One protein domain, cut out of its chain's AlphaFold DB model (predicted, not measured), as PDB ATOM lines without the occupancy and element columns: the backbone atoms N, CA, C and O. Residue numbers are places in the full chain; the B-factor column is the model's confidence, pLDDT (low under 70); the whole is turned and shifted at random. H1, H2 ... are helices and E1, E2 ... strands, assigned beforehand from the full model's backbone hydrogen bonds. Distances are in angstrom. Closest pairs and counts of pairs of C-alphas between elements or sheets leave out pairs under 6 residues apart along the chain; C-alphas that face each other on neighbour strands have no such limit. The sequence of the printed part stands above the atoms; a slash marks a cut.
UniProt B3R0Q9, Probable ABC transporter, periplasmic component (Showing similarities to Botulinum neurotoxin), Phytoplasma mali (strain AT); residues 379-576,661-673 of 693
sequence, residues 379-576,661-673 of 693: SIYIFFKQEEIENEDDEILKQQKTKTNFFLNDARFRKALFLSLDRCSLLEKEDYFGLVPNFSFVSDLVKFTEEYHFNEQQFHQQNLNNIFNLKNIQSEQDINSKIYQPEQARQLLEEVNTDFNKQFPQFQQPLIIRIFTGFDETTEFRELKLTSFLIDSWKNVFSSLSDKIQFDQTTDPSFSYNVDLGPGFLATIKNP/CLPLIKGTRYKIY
ATOM      1  N   SER A 379      52.019   2.010 -38.511       78.38
ATOM      2  CA  SER A 379      51.176   0.833 -38.312       78.38
ATOM      3  C   SER A 379      52.089  -0.376 -38.249       78.38
ATOM      4  O   SER A 379      52.982  -0.487 -39.079       78.38
ATOM      5  N   ILE A 380      51.902  -1.240 -37.258       83.06
ATOM      6  CA  ILE A 380      52.703  -2.448 -37.077       83.06
ATOM      7  C   ILE A 380      51.894  -3.634 -37.581       83.06
ATOM      8  O   ILE A 380      50.707  -3.785 -37.255       83.06
ATOM      9  N   TYR A 381      52.566  -4.465 -38.369       87.06
ATOM     10  CA  TYR A 381      52.023  -5.685 -38.942       87.06
ATOM     11  C   TYR A 381      52.839  -6.889 -38.474       87.06
ATOM     12  O   TYR A 381      54.013  -6.761 -38.131       87.06
ATOM     13  N   ILE A 382      52.197  -8.052 -38.482       90.19
ATOM     14  CA  ILE A 382      52.831  -9.353 -38.286       90.19
ATOM     15  C   ILE A 382      53.080  -9.939 -39.670       90.19
ATOM     16  O   ILE A 382      52.126 -10.149 -40.427       90.19
ATOM     17  N   PHE A 383      54.338 -10.192 -40.000       87.94
ATOM     18  CA  PHE A 383      54.740 -10.823 -41.253       87.94
ATOM     19  C   PHE A 383      55.070 -12.292 -41.018       87.94
ATOM     20  O   PHE A 383      55.602 -12.654 -39.971       87.94
ATOM     21  N   PHE A 384      54.752 -13.131 -42.002       87.62
ATOM     22  CA  PHE A 384      55.073 -14.553 -41.982       87.62
ATOM     23  C   PHE A 384      56.191 -14.844 -42.976       87.62
ATOM     24  O   PHE A 384      56.102 -14.449 -44.139       87.62
ATOM     25  N   LYS A 385      57.224 -15.551 -42.519       84.31
ATOM     26  CA  LYS A 385      58.374 -15.956 -43.328       84.31
ATOM     27  C   LYS A 385      58.371 -17.468 -43.520       84.31
ATOM     28  O   LYS A 385      58.249 -18.222 -42.554       84.31
ATOM     29  N   GLN A 386      58.510 -17.894 -44.772       78.56
ATOM     30  CA  GLN A 386      58.721 -19.297 -45.117       78.56
ATOM     31  C   GLN A 386      60.195 -19.672 -44.941       78.56
ATOM     32  O   GLN A 386      61.089 -18.845 -45.129       78.56
ATOM     33  N   GLU A 387      60.446 -20.930 -44.599       79.69
ATOM     34  CA  GLU A 387      61.794 -21.473 -44.450       79.69
ATOM     35  C   GLU A 387      62.212 -22.237 -45.711       79.69
ATOM     36  O   GLU A 387      61.436 -23.016 -46.265       79.69
ATOM     37  N   GLU A 388      63.454 -22.058 -46.158       80.50
ATOM     38  CA  GLU A 388      63.999 -22.830 -47.279       80.50
ATOM     39  C   GLU A 388      64.263 -24.285 -46.860       80.50
ATOM     40  O   GLU A 388      64.934 -24.552 -45.854       80.50
ATOM     41  N   ILE A 389      63.726 -25.230 -47.642       79.81
ATOM     42  CA  ILE A 389      63.807 -26.679 -47.379       79.81
ATOM     43  C   ILE A 389      64.917 -27.345 -48.211       79.81
ATOM     44  O   ILE A 389      65.488 -28.341 -47.778       79.81
ATOM     45  N   GLU A 390      65.232 -26.812 -49.398       71.38
ATOM     46  CA  GLU A 390      65.993 -27.515 -50.450       71.38
ATOM     47  C   GLU A 390      67.440 -27.877 -50.071       71.38
ATOM     48  O   GLU A 390      68.000 -28.798 -50.661       71.38
ATOM     49  N   ASN A 391      68.006 -27.225 -49.053       72.19
ATOM     50  CA  ASN A 391      69.388 -27.418 -48.600       72.19
ATOM     51  C   ASN A 391      69.491 -27.940 -47.152       72.19
ATOM     52  O   ASN A 391      70.535 -27.788 -46.524       72.19
ATOM     53  N   GLU A 392      68.408 -28.489 -46.592       82.62
ATOM     54  CA  GLU A 392      68.406 -28.992 -45.214       82.62
ATOM     55  C   GLU A 392      68.749 -30.488 -45.145       82.62
ATOM     56  O   GLU A 392      67.933 -31.339 -45.518       82.62
ATOM     57  N   ASP A 393      69.945 -30.789 -44.633       85.75
ATOM     58  CA  ASP A 393      70.452 -32.156 -44.457       85.75
ATOM     59  C   ASP A 393      69.922 -32.820 -43.172       85.75
ATOM     60  O   ASP A 393      69.858 -34.052 -43.089       85.75
ATOM     61  N   ASP A 394      69.524 -32.034 -42.164       88.75
ATOM     62  CA  ASP A 394      68.922 -32.564 -40.939       88.75
ATOM     63  C   ASP A 394      67.441 -32.903 -41.176       88.75
ATOM     64  O   ASP A 394      66.576 -32.033 -41.295       88.75
ATOM     65  N   GLU A 395      67.125 -34.200 -41.216       87.62
ATOM     66  CA  GLU A 395      65.765 -34.689 -41.455       87.62
ATOM     67  C   GLU A 395      64.744 -34.212 -40.404       87.62
ATOM     68  O   GLU A 395      63.582 -33.997 -40.751       87.62
ATOM     69  N   ILE A 396      65.133 -33.985 -39.146       87.69
ATOM     70  CA  ILE A 396      64.224 -33.448 -38.116       87.69
ATOM     71  C   ILE A 396      63.909 -31.983 -38.427       87.69
ATOM     72  O   ILE A 396      62.742 -31.569 -38.414       87.69
ATOM     73  N   LEU A 397      64.941 -31.200 -38.749       85.75
ATOM     74  CA  LEU A 397      64.791 -29.787 -39.090       85.75
ATOM     75  C   LEU A 397      63.993 -29.611 -40.386       85.75
ATOM     76  O   LEU A 397      63.096 -28.774 -40.455       85.75
ATOM     77  N   LYS A 398      64.231 -30.463 -41.380       88.31
ATOM     78  CA  LYS A 398      63.482 -30.512 -42.639       88.31
ATOM     79  C   LYS A 398      62.004 -30.829 -42.430       88.31
ATOM     80  O   LYS A 398      61.142 -30.166 -43.017       88.31
ATOM     81  N   GLN A 399      61.683 -31.800 -41.570       90.06
ATOM     82  CA  GLN A 399      60.298 -32.087 -41.176       90.06
ATOM     83  C   GLN A 399      59.655 -30.878 -40.501       90.06
ATOM     84  O   GLN A 399      58.488 -30.575 -40.764       90.06
ATOM     85  N   GLN A 400      60.418 -30.156 -39.676       89.38
ATOM     86  CA  GLN A 400      59.911 -28.983 -38.980       89.38
ATOM     87  C   GLN A 400      59.638 -27.827 -39.930       89.38
ATOM     88  O   GLN A 400      58.528 -27.306 -39.924       89.38
ATOM     89  N   LYS A 401      60.586 -27.507 -40.810       89.12
ATOM     90  CA  LYS A 401      60.424 -26.502 -41.866       89.12
ATOM     91  C   LYS A 401      59.235 -26.817 -42.770       89.12
ATOM     92  O   LYS A 401      58.422 -25.947 -43.069       89.12
ATOM     93  N   THR A 402      59.070 -28.088 -43.147       90.06
ATOM     94  CA  THR A 402      57.919 -28.546 -43.943       90.06
ATOM     95  C   THR A 402      56.601 -28.320 -43.204       90.06
ATOM     96  O   THR A 402      55.651 -27.796 -43.788       90.06
ATOM     97  N   LYS A 403      56.535 -28.683 -41.916       92.62
ATOM     98  CA  LYS A 403      55.351 -28.455 -41.080       92.62
ATOM     99  C   LYS A 403      55.058 -26.964 -40.940       92.62
ATOM    100  O   LYS A 403      53.933 -26.543 -41.192       92.62
ATOM    101  N   THR A 404      56.057 -26.156 -40.618       91.00
ATOM    102  CA  THR A 404      55.911 -24.707 -40.479       91.00
ATOM    103  C   THR A 404      55.426 -24.056 -41.769       91.00
ATOM    104  O   THR A 404      54.428 -23.336 -41.741       91.00
ATOM    105  N   ASN A 405      56.033 -24.379 -42.913       89.88
ATOM    106  CA  ASN A 405      55.599 -23.867 -44.213       89.88
ATOM    107  C   ASN A 405      54.170 -24.301 -44.561       89.88
ATOM    108  O   ASN A 405      53.403 -23.484 -45.065       89.88
ATOM    109  N   PHE A 406      53.777 -25.548 -44.267       92.44
ATOM    110  CA  PHE A 406      52.399 -26.004 -44.478       92.44
ATOM    111  C   PHE A 406      51.399 -25.143 -43.701       92.44
ATOM    112  O   PHE A 406      50.447 -24.623 -44.279       92.44
ATOM    113  N   PHE A 407      51.636 -24.957 -42.399       94.00
ATOM    114  CA  PHE A 407      50.735 -24.186 -41.545       94.00
ATOM    115  C   PHE A 407      50.723 -22.706 -41.931       94.00
ATOM    116  O   PHE A 407      49.650 -22.137 -42.104       94.00
ATOM    117  N   LEU A 408      51.886 -22.079 -42.128       90.88
ATOM    118  CA  LEU A 408      51.962 -20.665 -42.509       90.88
ATOM    119  C   LEU A 408      51.377 -20.382 -43.892       90.88
ATOM    120  O   LEU A 408      50.953 -19.252 -44.124       90.88
ATOM    121  N   ASN A 409      51.296 -21.379 -44.779       88.38
ATOM    122  CA  ASN A 409      50.631 -21.263 -46.077       88.38
ATOM    123  C   ASN A 409      49.114 -21.438 -46.011       88.38
ATOM    124  O   ASN A 409      48.418 -20.938 -46.900       88.38
ATOM    125  N   ASP A 410      48.583 -22.021 -44.939       92.50
ATOM    126  CA  ASP A 410      47.146 -22.173 -44.748       92.50
ATOM    127  C   ASP A 410      46.504 -20.894 -44.180       92.50
ATOM    128  O   ASP A 410      46.785 -20.451 -43.061       92.50
ATOM    129  N   ALA A 411      45.585 -20.297 -44.946       91.62
ATOM    130  CA  ALA A 411      44.856 -19.098 -44.532       91.62
ATOM    131  C   ALA A 411      44.052 -19.306 -43.236       91.62
ATOM    132  O   ALA A 411      43.898 -18.368 -42.450       91.62
ATOM    133  N   ARG A 412      43.577 -20.531 -42.955       94.69
ATOM    134  CA  ARG A 412      42.860 -20.853 -41.709       94.69
ATOM    135  C   ARG A 412      43.778 -20.736 -40.500       94.69
ATOM    136  O   ARG A 412      43.343 -20.219 -39.474       94.69
ATOM    137  N   PHE A 413      45.042 -21.146 -40.623       95.88
ATOM    138  CA  PHE A 413      46.017 -20.995 -39.544       95.88
ATOM    139  C   PHE A 413      46.351 -19.522 -39.301       95.88
ATOM    140  O   PHE A 413      46.269 -19.055 -38.165       95.88
ATOM    141  N   ARG A 414      46.616 -18.744 -40.360       94.12
ATOM    142  CA  ARG A 414      46.837 -17.289 -40.235       94.12
ATOM    143  C   ARG A 414      45.623 -16.581 -39.619       94.12
ATOM    144  O   ARG A 414      45.778 -15.732 -38.740       94.12
ATOM    145  N   LYS A 415      44.404 -16.995 -39.988       93.31
ATOM    146  CA  LYS A 415      43.154 -16.530 -39.366       93.31
ATOM    147  C   LYS A 415      43.041 -16.938 -37.895       93.31
ATOM    148  O   LYS A 415      42.628 -16.113 -37.085       93.31
ATOM    149  N   ALA A 416      43.441 -18.152 -37.522       95.62
ATOM    150  CA  ALA A 416      43.492 -18.579 -36.122       95.62
ATOM    151  C   ALA A 416      44.432 -17.686 -35.293       95.62
ATOM    152  O   ALA A 416      44.051 -17.190 -34.229       95.62
ATOM    153  N   LEU A 417      45.635 -17.407 -35.808       95.56
ATOM    154  CA  LEU A 417      46.575 -16.478 -35.174       95.56
ATOM    155  C   LEU A 417      45.991 -15.063 -35.063       95.56
ATOM    156  O   LEU A 417      46.151 -14.425 -34.033       95.56
ATOM    157  N   PHE A 418      45.257 -14.581 -36.068       93.31
ATOM    158  CA  PHE A 418      44.622 -13.261 -36.030       93.31
ATOM    159  C   PHE A 418      43.503 -13.131 -34.982       93.31
ATOM    160  O   PHE A 418      43.442 -12.124 -34.267       93.31
ATOM    161  N   LEU A 419      42.618 -14.134 -34.907       92.94
ATOM    162  CA  LEU A 419      41.452 -14.169 -34.011       92.94
ATOM    163  C   LEU A 419      41.825 -14.428 -32.545       92.94
ATOM    164  O   LEU A 419      41.037 -14.138 -31.649       92.94
ATOM    165  N   SER A 420      43.015 -14.970 -32.290       94.25
ATOM    166  CA  SER A 420      43.527 -15.249 -30.941       94.25
ATOM    167  C   SER A 420      44.188 -14.043 -30.258       94.25
ATOM    168  O   SER A 420      44.616 -14.154 -29.111       94.25
ATOM    169  N   LEU A 421      44.254 -12.883 -30.919       92.62
ATOM    170  CA  LEU A 421      44.872 -11.673 -30.376       92.62
ATOM    171  C   LEU A 421      43.839 -10.753 -29.720       92.62
ATOM    172  O   LEU A 421      43.098 -10.050 -30.416       92.62
ATOM    173  N   ASP A 422      43.849 -10.686 -28.387       88.69
ATOM    174  CA  ASP A 422      43.092  -9.683 -27.632       88.69
ATOM    175  C   ASP A 422      43.834  -8.342 -27.640       88.69
ATOM    176  O   ASP A 422      44.499  -7.941 -26.681       88.69
ATOM    177  N   ARG A 423      43.720  -7.619 -28.754       86.06
ATOM    178  CA  ARG A 423      44.364  -6.308 -28.909       86.06
ATOM    179  C   ARG A 423      43.777  -5.260 -27.951       86.06
ATOM    180  O   ARG A 423      44.381  -4.210 -27.778       86.06
ATOM    181  N   CYS A 424      42.597  -5.494 -27.359       78.81
ATOM    182  CA  CYS A 424      41.958  -4.532 -26.452       78.81
ATOM    183  C   CYS A 424      42.695  -4.505 -25.120       78.81
ATOM    184  O   CYS A 424      42.878  -3.427 -24.561       78.81
ATOM    185  N   SER A 425      43.217  -5.654 -24.684       80.00
ATOM    186  CA  SER A 425      44.078  -5.738 -23.502       80.00
ATOM    187  C   SER A 425      45.333  -4.854 -23.583       80.00
ATOM    188  O   SER A 425      45.926  -4.539 -22.552       80.00
ATOM    189  N   LEU A 426      45.741  -4.415 -24.785       76.50
ATOM    190  CA  LEU A 426      46.831  -3.449 -24.959       76.50
ATOM    191  C   LEU A 426      46.431  -2.043 -24.507       76.50
ATOM    192  O   LEU A 426      47.250  -1.337 -23.930       76.50
ATOM    193  N   LEU A 427      45.174  -1.641 -24.726       70.75
ATOM    194  CA  LEU A 427      44.687  -0.297 -24.388       70.75
ATOM    195  C   LEU A 427      44.697  -0.029 -22.878       70.75
ATOM    196  O   LEU A 427      44.750   1.124 -22.455       70.75
ATOM    197  N   GLU A 428      44.640  -1.087 -22.070       67.19
ATOM    198  CA  GLU A 428      44.586  -1.013 -20.608       67.19
ATOM    199  C   GLU A 428      45.978  -1.006 -19.955       67.19
ATOM    200  O   GLU A 428      46.108  -0.713 -18.766       67.19
ATOM    201  N   LYS A 429      47.031  -1.317 -20.719       72.12
ATOM    202  CA  LYS A 429      48.400  -1.458 -20.210       72.12
ATOM    203  C   LYS A 429      49.207  -0.190 -20.471       72.12
ATOM    204  O   LYS A 429      49.322   0.268 -21.605       72.12
ATOM    205  N   GLU A 430      49.837   0.338 -19.419       66.62
ATOM    206  CA  GLU A 430      50.581   1.608 -19.477       66.62
ATOM    207  C   GLU A 430      51.684   1.619 -20.540       66.62
ATOM    208  O   GLU A 430      51.921   2.621 -21.215       66.62
ATOM    209  N   ASP A 431      52.302   0.461 -20.725       67.12
ATOM    210  CA  ASP A 431      53.428   0.239 -21.616       67.12
ATOM    211  C   ASP A 431      53.100   0.311 -23.114       67.12
ATOM    212  O   ASP A 431      54.013   0.424 -23.935       67.12
ATOM    213  N   TYR A 432      51.816   0.250 -23.479       70.06
ATOM    214  CA  TYR A 432      51.342   0.270 -24.868       70.06
ATOM    215  C   TYR A 432      50.616   1.576 -25.202       70.06
ATOM    216  O   TYR A 432      49.861   1.662 -26.172       70.06
ATOM    217  N   PHE A 433      50.845   2.623 -24.408       73.94
ATOM    218  CA  PHE A 433      50.232   3.920 -24.628       73.94
ATOM    219  C   PHE A 433      50.497   4.471 -26.036       73.94
ATOM    220  O   PHE A 433      51.611   4.423 -26.563       73.94
ATOM    221  N   GLY A 434      49.456   5.041 -26.647       74.25
ATOM    222  CA  GLY A 434      49.529   5.537 -28.020       74.25
ATOM    223  C   GLY A 434      49.434   4.449 -29.080       74.25
ATOM    224  O   GLY A 434      49.370   4.786 -30.257       74.25
ATOM    225  N   LEU A 435      49.369   3.175 -28.706       78.62
ATOM    226  CA  LEU A 435      49.101   2.080 -29.628       78.62
ATOM    227  C   LEU A 435      47.614   1.759 -29.554       78.62
ATOM    228  O   LEU A 435      47.077   1.494 -28.480       78.62
ATOM    229  N   VAL A 436      46.933   1.818 -30.692       79.56
ATOM    230  CA  VAL A 436      45.521   1.445 -30.790       79.56
ATOM    231  C   VAL A 436      45.379   0.248 -31.728       79.56
ATOM    232  O   VAL A 436      46.165   0.133 -32.672       79.56
ATOM    233  N   PRO A 437      44.419  -0.664 -31.488       85.25
ATOM    234  CA  PRO A 437      44.171  -1.797 -32.370       85.25
ATOM    235  C   PRO A 437      44.035  -1.370 -33.833       85.25
ATOM    236  O   PRO A 437      43.387  -0.366 -34.139       85.25
ATOM    237  N   ASN A 438      44.646  -2.137 -34.735       85.50
ATOM    238  CA  ASN A 438      44.511  -1.936 -36.172       85.50
ATOM    239  C   ASN A 438      43.932  -3.192 -36.831       85.50
ATOM    240  O   ASN A 438      44.358  -4.308 -36.540       85.50
ATOM    241  N   PHE A 439      42.985  -2.984 -37.743       85.50
ATOM    242  CA  PHE A 439      42.314  -4.037 -38.513       85.50
ATOM    243  C   PHE A 439      42.410  -3.815 -40.021       85.50
ATOM    244  O   PHE A 439      41.920  -4.638 -40.788       85.50
ATOM    245  N   SER A 440      43.043  -2.719 -40.445       86.69
ATOM    246  CA  SER A 440      43.239  -2.391 -41.849       86.69
ATOM    247  C   SER A 440      44.691  -2.612 -42.257       86.69
ATOM    248  O   SER A 440      45.624  -2.295 -41.515       86.69
ATOM    249  N   PHE A 441      44.879  -3.120 -43.471       86.19
ATOM    250  CA  PHE A 441      46.179  -3.145 -44.147       86.19
ATOM    251  C   PHE A 441      46.633  -1.758 -44.606       86.19
ATOM    252  O   PHE A 441      47.787  -1.561 -44.975       86.19
ATOM    253  N   VAL A 442      45.707  -0.801 -44.608       84.56
ATOM    254  CA  VAL A 442      45.903   0.554 -45.096       84.56
ATOM    255  C   VAL A 442      45.834   1.506 -43.905       84.56
ATOM    256  O   VAL A 442      44.876   1.481 -43.132       84.56
ATOM    257  N   SER A 443      46.849   2.358 -43.741       78.75
ATOM    258  CA  SER A 443      46.839   3.362 -42.669       78.75
ATOM    259  C   SER A 443      45.645   4.310 -42.821       78.75
ATOM    260  O   SER A 443      45.311   4.711 -43.934       78.75
ATOM    261  N   ASP A 444      45.068   4.763 -41.705       75.06
ATOM    262  CA  ASP A 444      44.003   5.779 -41.711       75.06
ATOM    263  C   ASP A 444      44.413   7.066 -42.445       75.06
ATOM    264  O   ASP A 444      43.572   7.790 -42.972       75.06
ATOM    265  N   LEU A 445      45.717   7.365 -42.498       70.00
ATOM    266  CA  LEU A 445      46.238   8.543 -43.188       70.00
ATOM    267  C   LEU A 445      46.305   8.369 -44.710       70.00
ATOM    268  O   LEU A 445      46.412   9.365 -45.430       70.00
ATOM    269  N   VAL A 446      46.248   7.131 -45.206       70.88
ATOM    270  CA  VAL A 446      46.312   6.844 -46.637       70.88
ATOM    271  C   VAL A 446      45.004   7.266 -47.293       70.88
ATOM    272  O   VAL A 446      43.900   6.814 -46.968       70.88
ATOM    273  N   LYS A 447      45.158   8.163 -48.258       69.19
ATOM    274  CA  LYS A 447      44.068   8.658 -49.079       69.19
ATOM    275  C   LYS A 447      43.712   7.635 -50.149       69.19
ATOM    276  O   LYS A 447      44.576   7.047 -50.792       69.19
ATOM    277  N   PHE A 448      42.417   7.449 -50.345       66.19
ATOM    278  CA  PHE A 448      41.846   6.642 -51.417       66.19
ATOM    279  C   PHE A 448      41.630   7.468 -52.686       66.19
ATOM    280  O   PHE A 448      41.859   6.992 -53.793       66.19
ATOM    281  N   THR A 449      41.256   8.734 -52.499       63.88
ATOM    282  CA  THR A 449      41.262   9.804 -53.505       63.88
ATOM    283  C   THR A 449      41.692  11.102 -52.834       63.88
ATOM    284  O   THR A 449      41.884  11.147 -51.621       63.88
ATOM    285  N   GLU A 450      41.783  12.197 -53.584       58.31
ATOM    286  CA  GLU A 450      42.081  13.513 -53.008       58.31
ATOM    287  C   GLU A 450      41.143  13.949 -51.866       58.31
ATOM    288  O   GLU A 450      41.548  14.766 -51.033       58.31
ATOM    289  N   GLU A 451      39.910  13.436 -51.848       59.19
ATOM    290  CA  GLU A 451      38.839  13.865 -50.944       59.19
ATOM    291  C   GLU A 451      38.528  12.856 -49.838       59.19
ATOM    292  O   GLU A 451      38.057  13.271 -48.780       59.19
ATOM    293  N   TYR A 452      38.815  11.571 -50.058       69.12
ATOM    294  CA  TYR A 452      38.365  10.493 -49.180       69.12
ATOM    295  C   TYR A 452      39.510   9.601 -48.704       69.12
ATOM    296  O   TYR A 452      40.392   9.230 -49.486       69.12
ATOM    297  N   HIS A 453      39.454   9.196 -47.436       74.88
ATOM    298  CA  HIS A 453      40.343   8.179 -46.878       74.88
ATOM    299  C   HIS A 453      39.861   6.771 -47.227       74.88
ATOM    300  O   HIS A 453      38.667   6.538 -47.431       74.88
ATOM    301  N   PHE A 454      40.792   5.819 -47.305       82.00
ATOM    302  CA  PHE A 454      40.454   4.428 -47.623       82.00
ATOM    303  C   PHE A 454      39.599   3.776 -46.532       82.00
ATOM    304  O   PHE A 454      38.549   3.215 -46.830       82.00
ATOM    305  N   ASN A 455      39.984   3.939 -45.265       81.06
ATOM    306  CA  ASN A 455      39.263   3.325 -44.144       81.06
ATOM    307  C   ASN A 455      37.869   3.949 -43.901       81.06
ATOM    308  O   ASN A 455      37.075   3.404 -43.144       81.06
ATOM    309  N   GLU A 456      37.535   5.062 -44.566       82.31
ATOM    310  CA  GLU A 456      36.201   5.686 -44.521       82.31
ATOM    311  C   GLU A 456      35.240   5.130 -45.591       82.31
ATOM    312  O   GLU A 456      34.062   5.497 -45.623       82.31
ATOM    313  N   GLN A 457      35.713   4.258 -46.489       84.06
ATOM    314  CA  GLN A 457      34.887   3.719 -47.568       84.06
ATOM    315  C   GLN A 457      33.893   2.668 -47.064       84.06
ATOM    316  O   GLN A 457      34.209   1.803 -46.247       84.06
ATOM    317  N   GLN A 458      32.680   2.673 -47.627       85.94
ATOM    318  CA  GLN A 458      31.641   1.708 -47.247       85.94
ATOM    319  C   GLN A 458      32.049   0.256 -47.526       85.94
ATOM    320  O   GLN A 458      31.742  -0.623 -46.720       85.94
ATOM    321  N   PHE A 459      32.751  -0.006 -48.636       87.38
ATOM    322  CA  PHE A 459      33.188  -1.362 -48.976       87.38
ATOM    323  C   PHE A 459      34.213  -1.907 -47.970       87.38
ATOM    324  O   PHE A 459      34.162  -3.093 -47.659       87.38
ATOM    325  N   HIS A 460      35.080  -1.050 -47.413       89.12
ATOM    326  CA  HIS A 460      36.054  -1.434 -46.390       89.12
ATOM    327  C   HIS A 460      35.332  -1.967 -45.152       89.12
ATOM    328  O   HIS A 460      35.547  -3.102 -44.718       89.12
ATOM    329  N   GLN A 461      34.366  -1.193 -44.650       84.31
ATOM    330  CA  GLN A 461      33.551  -1.614 -43.515       84.31
ATOM    331  C   GLN A 461      32.762  -2.900 -43.812       84.31
ATOM    332  O   GLN A 461      32.649  -3.770 -42.949       84.31
ATOM    333  N   GLN A 462      32.213  -3.042 -45.022       86.69
ATOM    334  CA  GLN A 462      31.502  -4.257 -45.432       86.69
ATOM    335  C   GLN A 462      32.425  -5.479 -45.468       86.69
ATOM    336  O   GLN A 462      32.041  -6.536 -44.969       86.69
ATOM    337  N   ASN A 463      33.634  -5.343 -46.011       89.25
ATOM    338  CA  ASN A 463      34.629  -6.411 -46.059       89.25
ATOM    339  C   ASN A 463      35.022  -6.871 -44.651       89.25
ATOM    340  O   ASN A 463      34.955  -8.069 -44.367       89.25
ATOM    341  N   LEU A 464      35.325  -5.934 -43.746       85.00
ATOM    342  CA  LEU A 464      35.598  -6.250 -42.339       85.00
ATOM    343  C   LEU A 464      34.415  -6.969 -41.676       85.00
ATOM    344  O   LEU A 464      34.592  -8.012 -41.042       85.00
ATOM    345  N   ASN A 465      33.195  -6.455 -41.862       83.06
ATOM    346  CA  ASN A 465      31.993  -7.050 -41.279       83.06
ATOM    347  C   ASN A 465      31.744  -8.472 -41.792       83.06
ATOM    348  O   ASN A 465      31.388  -9.348 -41.006       83.06
ATOM    349  N   ASN A 466      31.935  -8.707 -43.091       83.69
ATOM    350  CA  ASN A 466      31.705 -10.003 -43.722       83.69
ATOM    351  C   ASN A 466      32.735 -11.046 -43.279       83.69
ATOM    352  O   ASN A 466      32.376 -12.184 -42.992       83.69
ATOM    353  N   ILE A 467      34.012 -10.670 -43.203       80.62
ATOM    354  CA  ILE A 467      35.105 -11.625 -42.961       80.62
ATOM    355  C   ILE A 467      35.198 -12.033 -41.491       80.62
ATOM    356  O   ILE A 467      35.530 -13.188 -41.182       80.62
ATOM    357  N   PHE A 468      34.852 -11.109 -40.592       77.38
ATOM    358  CA  PHE A 468      34.878 -11.324 -39.147       77.38
ATOM    359  C   PHE A 468      33.480 -11.471 -38.523       77.38
ATOM    360  O   PHE A 468      33.357 -11.542 -37.302       77.38
ATOM    361  N   ASN A 469      32.425 -11.562 -39.344       76.81
ATOM    362  CA  ASN A 469      31.025 -11.720 -38.917       76.81
ATOM    363  C   ASN A 469      30.546 -10.647 -37.919       76.81
ATOM    364  O   ASN A 469      29.783 -10.923 -36.987       76.81
ATOM    365  N   LEU A 470      30.975  -9.401 -38.109       73.56
ATOM    366  CA  LEU A 470      30.715  -8.318 -37.166       73.56
ATOM    367  C   LEU A 470      29.315  -7.731 -37.407       73.56
ATOM    368  O   LEU A 470      29.099  -6.927 -38.312       73.56
ATOM    369  N   LYS A 471      28.332  -8.127 -36.592       66.12
ATOM    370  CA  LYS A 471      26.983  -7.529 -36.604       66.12
ATOM    371  C   LYS A 471      26.916  -6.337 -35.644       66.12
ATOM    372  O   LYS A 471      27.378  -6.448 -34.509       66.12
ATOM    373  N   ASN A 472      26.292  -5.228 -36.058       59.28
ATOM    374  CA  ASN A 472      25.986  -4.047 -35.226       59.28
ATOM    375  C   ASN A 472      27.208  -3.433 -34.504       59.28
ATOM    376  O   ASN A 472      27.275  -3.451 -33.275       59.28
ATOM    377  N   ILE A 473      28.203  -2.939 -35.241       59.25
ATOM    378  CA  ILE A 473      29.346  -2.199 -34.672       59.25
ATOM    379  C   ILE A 473      28.970  -0.731 -34.467       59.25
ATOM    380  O   ILE A 473      28.371  -0.133 -35.360       59.25
ATOM    381  N   GLN A 474      29.350  -0.152 -33.324       55.34
ATOM    382  CA  GLN A 474      29.186   1.278 -33.044       55.34
ATOM    383  C   GLN A 474      30.528   2.003 -32.815       55.34
ATOM    384  O   GLN A 474      30.573   3.224 -32.940       55.34
ATOM    385  N   SER A 475      31.626   1.282 -32.544       61.31
ATOM    386  CA  SER A 475      32.965   1.845 -32.294       61.31
ATOM    387  C   SER A 475      34.121   0.878 -32.627       61.31
ATOM    388  O   SER A 475      33.911  -0.327 -32.755       61.31
ATOM    389  N   GLU A 476      35.366   1.372 -32.712       58.16
ATOM    390  CA  GLU A 476      36.579   0.535 -32.874       58.16
ATOM    391  C   GLU A 476      36.790  -0.456 -31.708       58.16
ATOM    392  O   GLU A 476      37.263  -1.574 -31.914       58.16
ATOM    393  N   GLN A 477      36.393  -0.087 -30.484       59.00
ATOM    394  CA  GLN A 477      36.416  -0.994 -29.327       59.00
ATOM    395  C   GLN A 477      35.403  -2.146 -29.489       59.00
ATOM    396  O   GLN A 477      35.692  -3.289 -29.118       59.00
ATOM    397  N   ASP A 478      34.255  -1.888 -30.127       66.19
ATOM    398  CA  ASP A 478      33.275  -2.931 -30.469       66.19
ATOM    399  C   ASP A 478      33.767  -3.859 -31.583       66.19
ATOM    400  O   ASP A 478      33.398  -5.031 -31.606       66.19
ATOM    401  N   ILE A 479      34.575  -3.352 -32.522       67.38
ATOM    402  CA  ILE A 479      35.192  -4.177 -33.572       67.38
ATOM    403  C   ILE A 479      36.114  -5.206 -32.923       67.38
ATOM    404  O   ILE A 479      35.999  -6.399 -33.184       67.38
ATOM    405  N   ASN A 480      36.991  -4.757 -32.030       64.19
ATOM    406  CA  ASN A 480      38.018  -5.616 -31.462       64.19
ATOM    407  C   ASN A 480      37.465  -6.688 -30.512       64.19
ATOM    408  O   ASN A 480      37.811  -7.861 -30.640       64.19
ATOM    409  N   SER A 481      36.541  -6.313 -29.618       68.44
ATOM    410  CA  SER A 481      35.863  -7.272 -28.728       68.44
ATOM    411  C   SER A 481      35.099  -8.359 -29.491       68.44
ATOM    412  O   SER A 481      34.905  -9.456 -28.975       68.44
ATOM    413  N   LYS A 482      34.692  -8.076 -30.733       77.00
ATOM    414  CA  LYS A 482      34.043  -9.043 -31.623       77.00
ATOM    415  C   LYS A 482      35.020  -9.828 -32.494       77.00
ATOM    416  O   LYS A 482      34.665 -10.928 -32.902       77.00
ATOM    417  N   ILE A 483      36.203  -9.292 -32.803       82.31
ATOM    418  CA  ILE A 483      37.243  -9.979 -33.588       82.31
ATOM    419  C   ILE A 483      38.014 -10.990 -32.737       82.31
ATOM    420  O   ILE A 483      38.382 -12.043 -33.253       82.31
ATOM    421  N   TYR A 484      38.244 -10.713 -31.451       90.25
ATOM    422  CA  TYR A 484      38.847 -11.695 -30.552       90.25
ATOM    423  C   TYR A 484      37.893 -12.885 -30.344       90.25
ATOM    424  O   TYR A 484      36.884 -12.787 -29.647       90.25
ATOM    425  N   GLN A 485      38.195 -14.012 -30.992       91.88
ATOM    426  CA  GLN A 485      37.339 -15.201 -31.063       91.88
ATOM    427  C   GLN A 485      38.165 -16.460 -30.742       91.88
ATOM    428  O   GLN A 485      38.465 -17.257 -31.636       91.88
ATOM    429  N   PRO A 486      38.557 -16.663 -29.468       93.88
ATOM    430  CA  PRO A 486      39.511 -17.705 -29.081       93.88
ATOM    431  C   PRO A 486      39.025 -19.134 -29.371       93.88
ATOM    432  O   PRO A 486      39.826 -19.989 -29.739       93.88
ATOM    433  N   GLU A 487      37.719 -19.402 -29.262       93.94
ATOM    434  CA  GLU A 487      37.148 -20.716 -29.604       93.94
ATOM    435  C   GLU A 487      37.255 -21.008 -31.105       93.94
ATOM    436  O   GLU A 487      37.702 -22.082 -31.503       93.94
ATOM    437  N   GLN A 488      36.911 -20.030 -31.952       93.62
ATOM    438  CA  GLN A 488      37.033 -20.179 -33.402       93.62
ATOM    439  C   GLN A 488      38.501 -20.311 -33.825       93.62
ATOM    440  O   GLN A 488      38.811 -21.095 -34.719       93.62
ATOM    441  N   ALA A 489      39.411 -19.585 -33.169       95.56
ATOM    442  CA  ALA A 489      40.844 -19.735 -33.394       95.56
ATOM    443  C   ALA A 489      41.315 -21.172 -33.111       95.56
ATOM    444  O   ALA A 489      42.014 -21.757 -33.939       95.56
ATOM    445  N   ARG A 490      40.895 -21.770 -31.984       96.69
ATOM    446  CA  ARG A 490      41.216 -23.170 -31.652       96.69
ATOM    447  C   ARG A 490      40.669 -24.146 -32.689       96.69
ATOM    448  O   ARG A 490      41.422 -24.995 -33.157       96.69
ATOM    449  N   GLN A 491      39.409 -23.984 -33.092       96.06
ATOM    450  CA  GLN A 491      38.788 -24.842 -34.100       96.06
ATOM    451  C   GLN A 491      39.564 -24.814 -35.429       96.06
ATOM    452  O   GLN A 491      39.890 -25.864 -35.976       96.06
ATOM    453  N   LEU A 492      39.916 -23.622 -35.922       96.19
ATOM    454  CA  LEU A 492      40.671 -23.475 -37.170       96.19
ATOM    455  C   LEU A 492      42.054 -24.142 -37.090       96.19
ATOM    456  O   LEU A 492      42.478 -24.781 -38.050       96.19
ATOM    457  N   LEU A 493      42.748 -24.036 -35.950       96.50
ATOM    458  CA  LEU A 493      44.028 -24.719 -35.745       96.50
ATOM    459  C   LEU A 493      43.873 -26.249 -35.784       96.50
ATOM    460  O   LEU A 493      44.691 -26.940 -36.394       96.50
ATOM    461  N   GLU A 494      42.829 -26.790 -35.158       96.06
ATOM    462  CA  GLU A 494      42.560 -28.231 -35.170       96.06
ATOM    463  C   GLU A 494      42.223 -28.757 -36.568       96.06
ATOM    464  O   GLU A 494      42.680 -29.844 -36.933       96.06
ATOM    465  N   GLU A 495      41.481 -27.985 -37.363       96.62
ATOM    466  CA  GLU A 495      41.178 -28.310 -38.761       96.62
ATOM    467  C   GLU A 495      42.463 -28.402 -39.596       96.62
ATOM    468  O   GLU A 495      42.703 -29.423 -40.243       96.62
ATOM    469  N   VAL A 496      43.339 -27.393 -39.512       96.44
ATOM    470  CA  VAL A 496      44.625 -27.393 -40.239       96.44
ATOM    471  C   VAL A 496      45.519 -28.546 -39.779       96.44
ATOM    472  O   VAL A 496      46.122 -29.234 -40.600       96.44
ATOM    473  N   ASN A 497      45.570 -28.817 -38.473       94.50
ATOM    474  CA  ASN A 497      46.357 -29.925 -37.935       94.50
ATOM    475  C   ASN A 497      45.811 -31.299 -38.365       94.50
ATOM    476  O   ASN A 497      46.583 -32.233 -38.580       94.50
ATOM    477  N   THR A 498      44.492 -31.430 -38.518       95.25
ATOM    478  CA  THR A 498      43.858 -32.648 -39.043       95.25
ATOM    479  C   THR A 498      44.262 -32.891 -40.497       95.25
ATOM    480  O   THR A 498      44.665 -34.006 -40.839       95.25
ATOM    481  N   ASP A 499      44.221 -31.849 -41.332       95.94
ATOM    482  CA  ASP A 499      44.634 -31.928 -42.737       95.94
ATOM    483  C   ASP A 499      46.128 -32.248 -42.868       95.94
ATOM    484  O   ASP A 499      46.509 -33.134 -43.639       95.94
ATOM    485  N   PHE A 500      46.962 -31.610 -42.045       94.94
ATOM    486  CA  PHE A 500      48.390 -31.898 -41.980       94.94
ATOM    487  C   PHE A 500      48.662 -33.362 -41.619       94.94
ATOM    488  O   PHE A 500      49.381 -34.046 -42.340       94.94
ATOM    489  N   ASN A 501      48.049 -33.881 -40.552       93.50
ATOM    490  CA  ASN A 501      48.256 -35.264 -40.108       93.50
ATOM    491  C   ASN A 501      47.762 -36.298 -41.127       93.50
ATOM    492  O   ASN A 501      48.299 -37.401 -41.206       93.50
ATOM    493  N   LYS A 502      46.743 -35.953 -41.919       94.75
ATOM    494  CA  LYS A 502      46.269 -36.794 -43.022       94.75
ATOM    495  C   LYS A 502      47.288 -36.859 -44.161       94.75
ATOM    496  O   LYS A 502      47.439 -37.915 -44.771       94.75
ATOM    497  N   GLN A 503      47.961 -35.748 -44.457       94.25
ATOM    498  CA  GLN A 503      48.946 -35.658 -45.537       94.25
ATOM    499  C   GLN A 503      50.342 -36.148 -45.118       94.25
ATOM    500  O   GLN A 503      51.040 -36.767 -45.919       94.25
ATOM    501  N   PHE A 504      50.728 -35.913 -43.864       92.31
ATOM    502  CA  PHE A 504      52.050 -36.199 -43.301       92.31
ATOM    503  C   PHE A 504      51.938 -36.973 -41.973       92.31
ATOM    504  O   PHE A 504      52.385 -36.489 -40.930       92.31
ATOM    505  N   PRO A 505      51.363 -38.191 -41.969       90.56
ATOM    506  CA  PRO A 505      51.124 -38.961 -40.743       90.56
ATOM    507  C   PRO A 505      52.405 -39.303 -39.965       90.56
ATOM    508  O   PRO A 505      52.350 -39.613 -38.776       90.56
ATOM    509  N   GLN A 506      53.563 -39.257 -40.619       87.38
ATOM    510  CA  GLN A 506      54.862 -39.517 -40.015       87.38
ATOM    511  C   GLN A 506      55.442 -38.318 -39.237       87.38
ATOM    512  O   GLN A 506      56.384 -38.508 -38.473       87.38
ATOM    513  N   PHE A 507      54.888 -37.101 -39.368       89.31
ATOM    514  CA  PHE A 507      55.423 -35.888 -38.718       89.31
ATOM    515  C   PHE A 507      54.692 -35.619 -37.391       89.31
ATOM    516  O   PHE A 507      53.766 -34.810 -37.311       89.31
ATOM    517  N   GLN A 508      55.118 -36.317 -36.336       84.00
ATOM    518  CA  GLN A 508      54.459 -36.319 -35.017       84.00
ATOM    519  C   GLN A 508      54.915 -35.191 -34.070       84.00
ATOM    520  O   GLN A 508      54.353 -35.028 -32.991       84.00
ATOM    521  N   GLN A 509      55.932 -34.412 -34.445       87.94
ATOM    522  CA  GLN A 509      56.470 -33.331 -33.612       87.94
ATOM    523  C   GLN A 509      55.533 -32.109 -33.536       87.94
ATOM    524  O   GLN A 509      54.795 -31.857 -34.498       87.94
ATOM    525  N   PRO A 510      55.542 -31.329 -32.439       92.06
ATOM    526  CA  PRO A 510      54.772 -30.089 -32.349       92.06
ATOM    527  C   PRO A 510      55.222 -29.066 -33.402       92.06
ATOM    528  O   PRO A 510      56.402 -28.961 -33.736       92.06
ATOM    529  N   LEU A 511      54.277 -28.273 -33.907       93.62
ATOM    530  CA  LEU A 511      54.590 -27.073 -34.680       93.62
ATOM    531  C   LEU A 511      55.295 -26.064 -33.765       93.62
ATOM    532  O   LEU A 511      54.784 -25.754 -32.697       93.62
ATOM    533  N   ILE A 512      56.435 -25.528 -34.183       92.69
ATOM    534  CA  ILE A 512      57.167 -24.485 -33.455       92.69
ATOM    535  C   ILE A 512      57.146 -23.243 -34.331       92.69
ATOM    536  O   ILE A 512      57.641 -23.279 -35.455       92.69
ATOM    537  N   ILE A 513      56.572 -22.163 -33.809       93.31
ATOM    538  CA  ILE A 513      56.572 -20.846 -34.439       93.31
ATOM    539  C   ILE A 513      57.565 -19.963 -33.690       93.31
ATOM    540  O   ILE A 513      57.351 -19.621 -32.525       93.31
ATOM    541  N   ARG A 514      58.651 -19.588 -34.366       92.00
ATOM    542  CA  ARG A 514      59.669 -18.678 -33.835       92.00
ATOM    543  C   ARG A 514      59.373 -17.247 -34.255       92.00
ATOM    544  O   ARG A 514      59.221 -16.966 -35.445       92.00
ATOM    545  N   ILE A 515      59.304 -16.355 -33.277       91.94
ATOM    546  CA  ILE A 515      59.017 -14.934 -33.464       91.94
ATOM    547  C   ILE A 515      60.307 -14.158 -33.245       91.94
ATOM    548  O   ILE A 515      60.915 -14.227 -32.173       91.94
ATOM    549  N   PHE A 516      60.725 -13.442 -34.279       87.62
ATOM    550  CA  PHE A 516      61.872 -12.558 -34.229       87.62
ATOM    551  C   PHE A 516      61.525 -11.268 -33.480       87.62
ATOM    552  O   PHE A 516      60.399 -10.773 -33.538       87.62
ATOM    553  N   THR A 517      62.486 -10.749 -32.724       79.06
ATOM    554  CA  THR A 517      62.410  -9.451 -32.042       79.06
ATOM    555  C   THR A 517      63.665  -8.669 -32.424       79.06
ATOM    556  O   THR A 517      64.761  -9.190 -32.221       79.06
ATOM    557  N   GLY A 518      63.496  -7.489 -33.031       66.62
ATOM    558  CA  GLY A 518      64.546  -6.729 -33.716       66.62
ATOM    559  C   GLY A 518      65.692  -6.182 -32.854       66.62
ATOM    560  O   GLY A 518      65.671  -6.253 -31.627       66.62
ATOM    561  N   PHE A 519      66.693  -5.624 -33.555       54.91
ATOM    562  CA  PHE A 519      67.968  -5.082 -33.063       54.91
ATOM    563  C   PHE A 519      67.978  -3.548 -33.034       54.91
ATOM    564  O   PHE A 519      68.379  -2.957 -34.031       54.91
ATOM    565  N   ASP A 520      67.580  -2.895 -31.941       47.00
ATOM    566  CA  ASP A 520      68.160  -1.589 -31.559       47.00
ATOM    567  C   ASP A 520      67.622  -1.086 -30.212       47.00
ATOM    568  O   ASP A 520      66.404  -0.999 -30.031       47.00
ATOM    569  N   GLU A 521      68.492  -0.611 -29.320       41.62
ATOM    570  CA  GLU A 521      68.190  -0.237 -27.922       41.62
ATOM    571  C   GLU A 521      67.079   0.834 -27.770       41.62
ATOM    572  O   GLU A 521      66.487   1.001 -26.701       41.62
ATOM    573  N   THR A 522      66.744   1.566 -28.841       43.06
ATOM    574  CA  THR A 522      65.730   2.640 -28.828       43.06
ATOM    575  C   THR A 522      64.334   2.220 -29.320       43.06
ATOM    576  O   THR A 522      63.335   2.830 -28.921       43.06
ATOM    577  N   THR A 523      64.229   1.167 -30.141       52.00
ATOM    578  CA  THR A 523      62.962   0.574 -30.634       52.00
ATOM    579  C   THR A 523      62.648  -0.780 -29.982       52.00
ATOM    580  O   THR A 523      61.471  -1.148 -29.862       52.00
ATOM    581  N   GLU A 524      63.671  -1.437 -29.429       53.50
ATOM    582  CA  GLU A 524      63.662  -2.753 -28.779       53.50
ATOM    583  C   GLU A 524      62.604  -2.874 -27.681       53.50
ATOM    584  O   GLU A 524      61.885  -3.868 -27.615       53.50
ATOM    585  N   PHE A 525      62.395  -1.835 -26.865       58.88
ATOM    586  CA  PHE A 525      61.428  -1.928 -25.768       58.88
ATOM    587  C   PHE A 525      59.977  -2.086 -26.240       58.88
ATOM    588  O   PHE A 525      59.174  -2.727 -25.562       58.88
ATOM    589  N   ARG A 526      59.603  -1.495 -27.382       70.81
ATOM    590  CA  ARG A 526      58.233  -1.616 -27.907       70.81
ATOM    591  C   ARG A 526      58.045  -2.924 -28.656       70.81
ATOM    592  O   ARG A 526      57.026  -3.578 -28.451       70.81
ATOM    593  N   GLU A 527      59.013  -3.315 -29.476       75.06
ATOM    594  CA  GLU A 527      58.951  -4.570 -30.231       75.06
ATOM    595  C   GLU A 527      58.989  -5.784 -29.305       75.06
ATOM    596  O   GLU A 527      58.117  -6.640 -29.411       75.06
ATOM    597  N   LEU A 528      59.877  -5.806 -28.306       80.00
ATOM    598  CA  LEU A 528      59.952  -6.874 -27.303       80.00
ATOM    599  C   LEU A 528      58.631  -7.069 -26.556       80.00
ATOM    600  O   LEU A 528      58.182  -8.197 -26.326       80.00
ATOM    601  N   LYS A 529      57.983  -5.964 -26.184       82.62
ATOM    602  CA  LYS A 529      56.680  -6.004 -25.518       82.62
ATOM    603  C   LYS A 529      55.597  -6.532 -26.436       82.62
ATOM    604  O   LYS A 529      54.826  -7.393 -26.023       82.62
ATOM    605  N   LEU A 530      55.561  -6.074 -27.684       86.75
ATOM    606  CA  LEU A 530      54.610  -6.584 -28.666       86.75
ATOM    607  C   LEU A 530      54.828  -8.072 -28.939       86.75
ATOM    608  O   LEU A 530      53.851  -8.814 -28.921       86.75
ATOM    609  N   THR A 531      56.072  -8.534 -29.079       89.38
ATOM    610  CA  THR A 531      56.391  -9.962 -29.194       89.38
ATOM    611  C   THR A 531      55.884 -10.741 -27.984       89.38
ATOM    612  O   THR A 531      55.200 -11.751 -28.149       89.38
ATOM    613  N   SER A 532      56.139 -10.242 -26.771       88.94
ATOM    614  CA  SER A 532      55.650 -10.868 -25.535       88.94
ATOM    615  C   SER A 532      54.122 -10.957 -25.526       88.94
ATOM    616  O   SER A 532      53.561 -12.017 -25.267       88.94
ATOM    617  N   PHE A 533      53.432  -9.876 -25.903       90.38
ATOM    618  CA  PHE A 533      51.977  -9.857 -26.034       90.38
ATOM    619  C   PHE A 533      51.454 -10.900 -27.032       90.38
ATOM    620  O   PHE A 533      50.454 -11.563 -26.741       90.38
ATOM    621  N   LEU A 534      52.100 -11.054 -28.192       92.69
ATOM    622  CA  LEU A 534      51.708 -12.052 -29.190       92.69
ATOM    623  C   LEU A 534      51.869 -13.468 -28.642       92.69
ATOM    624  O   LEU A 534      50.922 -14.252 -28.700       92.69
ATOM    625  N   ILE A 535      53.035 -13.765 -28.062       92.81
ATOM    626  CA  ILE A 535      53.339 -15.069 -27.464       92.81
ATOM    627  C   ILE A 535      52.328 -15.403 -26.372       92.81
ATOM    628  O   ILE A 535      51.758 -16.493 -26.391       92.81
ATOM    629  N   ASP A 536      52.076 -14.474 -25.453       92.12
ATOM    630  CA  ASP A 536      51.141 -14.674 -24.349       92.12
ATOM    631  C   ASP A 536      49.719 -14.896 -24.867       92.12
ATOM    632  O   ASP A 536      49.034 -15.824 -24.435       92.12
ATOM    633  N   SER A 537      49.276 -14.087 -25.835       92.81
ATOM    634  CA  SER A 537      47.944 -14.215 -26.436       92.81
ATOM    635  C   SER A 537      47.761 -15.583 -27.092       92.81
ATOM    636  O   SER A 537      46.784 -16.286 -26.820       92.81
ATOM    637  N   TRP A 538      48.730 -16.004 -27.905       95.19
ATOM    638  CA  TRP A 538      48.687 -17.285 -28.597       95.19
ATOM    639  C   TRP A 538      48.799 -18.469 -27.638       95.19
ATOM    640  O   TRP A 538      47.983 -19.389 -27.716       95.19
ATOM    641  N   LYS A 539      49.727 -18.438 -26.675       94.12
ATOM    642  CA  LYS A 539      49.853 -19.490 -25.652       94.12
ATOM    643  C   LYS A 539      48.587 -19.625 -24.816       94.12
ATOM    644  O   LYS A 539      48.161 -20.745 -24.560       94.12
ATOM    645  N   ASN A 540      47.956 -18.516 -24.434       93.81
ATOM    646  CA  ASN A 540      46.721 -18.555 -23.655       93.81
ATOM    647  C   ASN A 540      45.586 -19.226 -24.439       93.81
ATOM    648  O   ASN A 540      44.936 -20.141 -23.924       93.81
ATOM    649  N   VAL A 541      45.379 -18.824 -25.697       95.75
ATOM    650  CA  VAL A 541      44.299 -19.363 -26.538       95.75
ATOM    651  C   VAL A 541      44.545 -20.819 -26.935       95.75
ATOM    652  O   VAL A 541      43.599 -21.608 -26.940       95.75
ATOM    653  N   PHE A 542      45.793 -21.191 -27.222       95.94
ATOM    654  CA  PHE A 542      46.171 -22.532 -27.679       95.94
ATOM    655  C   PHE A 542      46.738 -23.425 -26.566       95.94
ATOM    656  O   PHE A 542      47.298 -24.478 -26.852       95.94
ATOM    657  N   SER A 543      46.568 -23.050 -25.296       91.25
ATOM    658  CA  SER A 543      47.093 -23.786 -24.135       91.25
ATOM    659  C   SER A 543      46.633 -25.247 -24.080       91.25
ATOM    660  O   SER A 543      47.420 -26.129 -23.751       91.25
ATOM    661  N   SER A 544      45.388 -25.532 -24.475       89.31
ATOM    662  CA  SER A 544      44.853 -26.900 -24.572       89.31
ATOM    663  C   SER A 544      45.446 -27.728 -25.721       89.31
ATOM    664  O   SER A 544      45.100 -28.896 -25.866       89.31
ATOM    665  N   LEU A 545      46.284 -27.116 -26.560       88.75
ATOM    666  CA  LEU A 545      46.945 -27.697 -27.730       88.75
ATOM    667  C   LEU A 545      48.474 -27.536 -27.626       88.75
ATOM    668  O   LEU A 545      49.164 -27.533 -28.644       88.75
ATOM    669  N   SER A 546      49.019 -27.379 -26.411       84.69
ATOM    670  CA  SER A 546      50.454 -27.148 -26.174       84.69
ATOM    671  C   SER A 546      51.359 -28.302 -26.624       84.69
ATOM    672  O   SER A 546      52.557 -28.125 -26.821       84.69
ATOM    673  N   ASP A 547      50.795 -29.501 -26.760       87.38
ATOM    674  CA  ASP A 547      51.432 -30.681 -27.349       87.38
ATOM    675  C   ASP A 547      51.503 -30.615 -28.885       87.38
ATOM    676  O   ASP A 547      52.293 -31.332 -29.497       87.38
ATOM    677  N   LYS A 548      50.701 -29.747 -29.514       87.56
ATOM    678  CA  LYS A 548      50.606 -29.585 -30.972       87.56
ATOM    679  C   LYS A 548      51.296 -28.326 -31.484       87.56
ATOM    680  O   LYS A 548      51.757 -28.343 -32.625       87.56
ATOM    681  N   ILE A 549      51.354 -27.255 -30.690       94.00
ATOM    682  CA  ILE A 549      51.955 -25.974 -31.084       94.00
ATOM    683  C   ILE A 549      52.754 -25.326 -29.946       94.00
ATOM    684  O   ILE A 549      52.341 -25.335 -28.786       94.00
ATOM    685  N   GLN A 550      53.888 -24.730 -30.300       93.88
ATOM    686  CA  GLN A 550      54.791 -23.996 -29.423       93.88
ATOM    687  C   GLN A 550      55.156 -22.649 -30.054       93.88
ATOM    688  O   GLN A 550      55.238 -22.520 -31.276       93.88
ATOM    689  N   PHE A 551      55.368 -21.648 -29.199       94.06
ATOM    690  CA  PHE A 551      55.741 -20.292 -29.592       94.06
ATOM    691  C   PHE A 551      56.995 -19.873 -28.837       94.06
ATOM    692  O   PHE A 551      56.968 -19.782 -27.600       94.06
ATOM    693  N   ASP A 552      58.040 -19.584 -29.602       90.62
ATOM    694  CA  ASP A 552      59.364 -19.245 -29.099       90.62
ATOM    695  C   ASP A 552      59.768 -17.853 -29.576       90.62
ATOM    696  O   ASP A 552      59.413 -17.421 -30.672       90.62
ATOM    697  N   GLN A 553      60.539 -17.157 -28.748       89.62
ATOM    698  CA  GLN A 553      61.151 -15.884 -29.096       89.62
ATOM    699  C   GLN A 553      62.606 -16.115 -29.519       89.62
ATOM    700  O   GLN A 553      63.311 -16.900 -28.886       89.62
ATOM    701  N   THR A 554      63.070 -15.399 -30.544       86.19
ATOM    702  CA  THR A 554      64.492 -15.315 -30.907       86.19
ATOM    703  C   THR A 554      64.905 -13.864 -31.143       86.19
ATOM    704  O   THR A 554      64.125 -13.065 -31.659       86.19
ATOM    705  N   THR A 555      66.134 -13.526 -30.758       80.38
ATOM    706  CA  THR A 555      66.786 -12.236 -31.046       80.38
ATOM    707  C   THR A 555      67.873 -12.373 -32.107       80.38
ATOM    708  O   THR A 555      68.483 -11.386 -32.492       80.38
ATOM    709  N   ASP A 556      68.163 -13.593 -32.562       74.19
ATOM    710  CA  ASP A 556      69.227 -13.852 -33.522       74.19
ATOM    711  C   ASP A 556      68.618 -14.136 -34.919       74.19
ATOM    712  O   ASP A 556      67.864 -15.099 -35.080       74.19
ATOM    713  N   PRO A 557      68.906 -13.288 -35.926       64.44
ATOM    714  CA  PRO A 557      68.343 -13.289 -37.267       64.44
ATOM    715  C   PRO A 557      69.032 -14.334 -38.138       64.44
ATOM    716  O   PRO A 557      68.532 -14.640 -39.219       64.44
ATOM    717  N   SER A 558      70.182 -14.854 -37.688       61.28
ATOM    718  CA  SER A 558      70.852 -15.989 -38.308       61.28
ATOM    719  C   SER A 558      70.115 -17.298 -38.015       61.28
ATOM    720  O   SER A 558      70.229 -18.244 -38.793       61.28
ATOM    721  N   PHE A 559      69.288 -17.346 -36.961       61.72
ATOM    722  CA  PHE A 559      68.340 -18.440 -36.771       61.72
ATOM    723  C   PHE A 559      67.124 -18.282 -37.678       61.72
ATOM    724  O   PHE A 559      66.632 -17.181 -37.939       61.72
ATOM    725  N   SER A 560      66.585 -19.417 -38.120       75.88
ATOM    726  CA  SER A 560      65.340 -19.430 -38.872       75.88
ATOM    727  C   SER A 560      64.181 -18.967 -37.979       75.88
ATOM    728  O   SER A 560      63.863 -19.585 -36.961       75.88
ATOM    729  N   TYR A 561      63.580 -17.830 -38.329       85.00
ATOM    730  CA  TYR A 561      62.364 -17.302 -37.715       85.00
ATOM    731  C   TYR A 561      61.202 -17.358 -38.704       85.00
ATOM    732  O   TYR A 561      61.383 -17.386 -39.921       85.00
ATOM    733  N   ASN A 562      59.992 -17.372 -38.157       90.00
ATOM    734  CA  ASN A 562      58.757 -17.614 -38.896       90.00
ATOM    735  C   ASN A 562      57.824 -16.406 -38.866       90.00
ATOM    736  O   ASN A 562      56.989 -16.239 -39.753       90.00
ATOM    737  N   VAL A 563      57.957 -15.585 -37.827       90.00
ATOM    738  CA  VAL A 563      57.146 -14.399 -37.592       90.00
ATOM    739  C   VAL A 563      58.062 -13.222 -37.308       90.00
ATOM    740  O   VAL A 563      59.008 -13.360 -36.537       90.00
ATOM    741  N   ASP A 564      57.747 -12.078 -37.901       87.69
ATOM    742  CA  ASP A 564      58.438 -10.814 -37.662       87.69
ATOM    743  C   ASP A 564      57.433  -9.673 -37.450       87.69
ATOM    744  O   ASP A 564      56.299  -9.720 -37.949       87.69
ATOM    745  N   LEU A 565      57.849  -8.657 -36.699       85.00
ATOM    746  CA  LEU A 565      57.112  -7.425 -36.470       85.00
ATOM    747  C   LEU A 565      57.838  -6.275 -37.133       85.00
ATOM    748  O   LEU A 565      59.028  -6.073 -36.947       85.00
ATOM    749  N   GLY A 566      57.089  -5.440 -37.834       70.06
ATOM    750  CA  GLY A 566      57.664  -4.191 -38.287       70.06
ATOM    751  C   GLY A 566      56.618  -3.194 -38.735       70.06
ATOM    752  O   GLY A 566      55.479  -3.569 -39.045       70.06
ATOM    753  N   PRO A 567      57.008  -1.910 -38.839       61.44
ATOM    754  CA  PRO A 567      56.236  -0.944 -39.609       61.44
ATOM    755  C   PRO A 567      56.052  -1.409 -41.065       61.44
ATOM    756  O   PRO A 567      55.099  -1.006 -41.730       61.44
ATOM    757  N   GLY A 568      56.928  -2.310 -41.533       56.47
ATOM    758  CA  GLY A 568      56.922  -2.894 -42.864       56.47
ATOM    759  C   GLY A 568      57.107  -1.846 -43.959       56.47
ATOM    760  O   GLY A 568      56.864  -0.652 -43.782       56.47
ATOM    761  N   PHE A 569      57.466  -2.294 -45.159       60.94
ATOM    762  CA  PHE A 569      57.376  -1.453 -46.356       60.94
ATOM    763  C   PHE A 569      55.959  -0.861 -46.527       60.94
ATOM    764  O   PHE A 569      55.803   0.246 -47.030       60.94
ATOM    765  N   LEU A 570      54.927  -1.540 -46.010       65.00
ATOM    766  CA  LEU A 570      53.531  -1.098 -46.057       65.00
ATOM    767  C   LEU A 570      53.291   0.292 -45.451       65.00
ATOM    768  O   LEU A 570      52.478   1.039 -45.994       65.00
ATOM    769  N   ALA A 571      53.994   0.678 -44.379       61.16
ATOM    770  CA  ALA A 571      53.825   2.004 -43.777       61.16
ATOM    771  C   ALA A 571      54.332   3.155 -44.670       61.16
ATOM    772  O   ALA A 571      53.958   4.309 -44.443       61.16
ATOM    773  N   THR A 572      55.156   2.868 -45.686       61.28
ATOM    774  CA  THR A 572      55.671   3.874 -46.631       61.28
ATOM    775  C   THR A 572      54.828   3.980 -47.907       61.28
ATOM    776  O   THR A 572      54.910   4.986 -48.619       61.28
ATOM    777  N   ILE A 573      53.970   2.990 -48.186       67.94
ATOM    778  CA  ILE A 573      53.117   2.987 -49.375       67.94
ATOM    779  C   ILE A 573      51.945   3.961 -49.187       67.94
ATOM    780  O   ILE A 573      51.075   3.783 -48.338       67.94
ATOM    781  N   LYS A 574      51.880   4.981 -50.051       69.31
ATOM    782  CA  LYS A 574      50.864   6.045 -49.981       69.31
ATOM    783  C   LYS A 574      49.563   5.737 -50.740       69.31
ATOM    784  O   LYS A 574      48.623   6.513 -50.613       69.31
ATOM    785  N   ASN A 575      49.493   4.651 -51.520       77.94
ATOM    786  CA  ASN A 575      48.307   4.274 -52.304       77.94
ATOM    787  C   ASN A 575      47.758   2.894 -51.897       77.94
ATOM    788  O   ASN A 575      48.521   1.925 -51.908       77.94
ATOM    789  N   PRO A 576      46.440   2.746 -51.661       83.69
ATOM    790  CA  PRO A 576      45.847   1.465 -51.263       83.69
ATOM    791  C   PRO A 576      46.098   0.325 -52.257       83.69
ATOM    792  O   PRO A 576      46.433  -0.783 -51.855       83.69
ATOM    793  N   CYS A 661      49.765 -10.984 -44.241       88.06
ATOM    794  CA  CYS A 661      50.260 -10.388 -43.009       88.06
ATOM    795  C   CYS A 661      49.060 -10.098 -42.101       88.06
ATOM    796  O   CYS A 661      47.909 -10.177 -42.543       88.06
ATOM    797  N   LEU A 662      49.306  -9.764 -40.834       90.12
ATOM    798  CA  LEU A 662      48.245  -9.417 -39.888       90.12
ATOM    799  C   LEU A 662      48.388  -7.965 -39.427       90.12
ATOM    800  O   LEU A 662      49.428  -7.626 -38.862       90.12
ATOM    801  N   PRO A 663      47.364  -7.106 -39.572       89.19
ATOM    802  CA  PRO A 663      47.373  -5.820 -38.895       89.19
ATOM    803  C   PRO A 663      47.287  -6.053 -37.380       89.19
ATOM    804  O   PRO A 663      46.476  -6.852 -36.884       89.19
ATOM    805  N   LEU A 664      48.178  -5.389 -36.643       88.44
ATOM    806  CA  LEU A 664      48.276  -5.521 -35.193       88.44
ATOM    807  C   LEU A 664      47.786  -4.247 -34.507       88.44
ATOM    808  O   LEU A 664      46.748  -4.252 -33.846       88.44
ATOM    809  N   ILE A 665      48.514  -3.152 -34.699       85.81
ATOM    810  CA  ILE A 665      48.271  -1.870 -34.032       85.81
ATOM    811  C   ILE A 665      48.690  -0.702 -34.922       85.81
ATOM    812  O   ILE A 665      49.506  -0.855 -35.830       85.81
ATOM    813  N   LYS A 666      48.150   0.478 -34.639       83.00
ATOM    814  CA  LYS A 666      48.536   1.755 -35.241       83.00
ATOM    815  C   LYS A 666      48.907   2.755 -34.153       83.00
ATOM    816  O   LYS A 666      48.384   2.719 -33.038       83.00
ATOM    817  N   GLY A 667      49.843   3.632 -34.474       77.62
ATOM    818  CA  GLY A 667      50.352   4.650 -33.578       77.62
ATOM    819  C   GLY A 667      49.459   5.886 -33.549       77.62
ATOM    820  O   GLY A 667      48.948   6.360 -34.563       77.62
ATOM    821  N   THR A 668      49.343   6.466 -32.368       74.06
ATOM    822  CA  THR A 668      48.706   7.747 -32.095       74.06
ATOM    823  C   THR A 668      49.638   8.557 -31.206       74.06
ATOM    824  O   THR A 668      50.186   8.046 -30.229       74.06
ATOM    825  N   ARG A 669      49.826   9.834 -31.534       76.19
ATOM    826  CA  ARG A 669      50.529  10.794 -30.681       76.19
ATOM    827  C   ARG A 669      49.507  11.705 -30.020       76.19
ATOM    828  O   ARG A 669      48.555  12.151 -30.659       76.19
ATOM    829  N   TYR A 670      49.742  12.014 -28.755       78.50
ATOM    830  CA  TYR A 670      48.929  12.952 -27.997       78.50
ATOM    831  C   TYR A 670      49.804  14.116 -27.561       78.50
ATOM    832  O   TYR A 670      50.939  13.924 -27.110       78.50
ATOM    833  N   LYS A 671      49.268  15.324 -27.704       83.50
ATOM    834  CA  LYS A 671      49.882  16.539 -27.185       83.50
ATOM    835  C   LYS A 671      48.885  17.323 -26.360       83.50
ATOM    836  O   LYS A 671      47.685  17.284 -26.625       83.50
ATOM    837  N   ILE A 672      49.394  18.048 -25.382       83.19
ATOM    838  CA  ILE A 672      48.627  19.037 -24.630       83.19
ATOM    839  C   ILE A 672      49.282  20.379 -24.832       83.19
ATOM    840  O   ILE A 672      50.506  20.464 -24.863       83.19
ATOM    841  N   TYR A 673      48.450  21.396 -24.976       85.31
ATOM    842  CA  TYR A 673      48.855  22.766 -25.222       85.31
ATOM    843  C   TYR A 673      48.388  23.666 -24.083       85.31
ATOM    844  O   TYR A 673      47.281  23.478 -23.573       85.31
TER     845      TYR A 673
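What this domain is: This is residues 379 to 576 and 661 to 673 of the 693 residues of the protein "Probable ABC transporter, periplasmic component (Showing similarities to Botulinum neurotoxin)" of Phytoplasma mali (strain AT) (UniProt B3R0Q9). A curled wall of four strands, E2, E6, E1 and E5, lies beside a two-strand sheet, E3 and E4, with E3 close to E5; H2 covers part of E6, H6 lies side by side with H2 farther out, H1 packs on E3, and H7 packs on E4. H4 and H5 lie together at one corner, and E6 runs on past its neighbours to Tyr 673. The printed part has 211 residues with eight named helices and six strands, in the order E1 H1 H2 H3 E2 H4 H5 H6 E3 H7 E4 E5 H8 E6; the class is mixed. The larger sheet, order E2 E6 E1 E5, is antiparallel, the smaller parallel. The whole is compact, radius of gyration of the C-alphas 18.3 A, with spans of 60, 42 and 33 A.

Where its parts are: Find C-alpha 379 at (51.176, 0.833, -38.312), where E1 begins and runs to 384. Then come H1, 395 to 409, 20.8 A long, H2, 411 to 419, H3, 424 to 427, E2, 435 to 437, H4, 458 to 467, and H5, 476 to 483. H6, 486 to 503, starts at (39.511, -17.705, -29.081) and is 26.1 A long. E3, 511 to 516, H7, 524 to 541, 25.6 A long, E4, 549 to 554, E5, 563 to 566, and H8, 569 to 572, follow. E6, 661 to 673, is 37.7 A long and ends at (48.855, 22.766, -25.222).

How they stand to each other: Look first at N 383 and O 564 of E1 and E5, 2.9 A, then N 382 and O 662 of E1 and E6, 2.8 A, and N 436 and O 666 of E2 and E6, 2.9 A. H2 is on this sheet, over E6, at a height over the sheet of 9.6 A. H2 touches H6 at a shallow tilt of 24 degrees, opposite ways, closest C-alphas Ala 416 and Ala 489, 4.0 A. H3, H5, H7 and H8 only graze the sheet. E3, H7 and E4 form a strand-helix-strand unit, two parallel neighbours with a helix between, its crossover right-handed; N 515 and O 552 are 2.8 A apart. H4 is near H5. In H1, H2, H4, H5 and H6 every O i to N i+4 pair is within hydrogen-bond range, in H7 13 of 14; H3 and H8 are too short for one.

The domain as a whole: The C-alphas farthest apart, of Gln 506 and Tyr 673, are 64.3 A apart. Residues 577 to 660 are not printed, with 15.1 A between C-alphas 576 and 661. The link E2 to H4 is long. Mean pLDDT of the printed part is 81.9; 39 residues are under 70, among them 471 to 481.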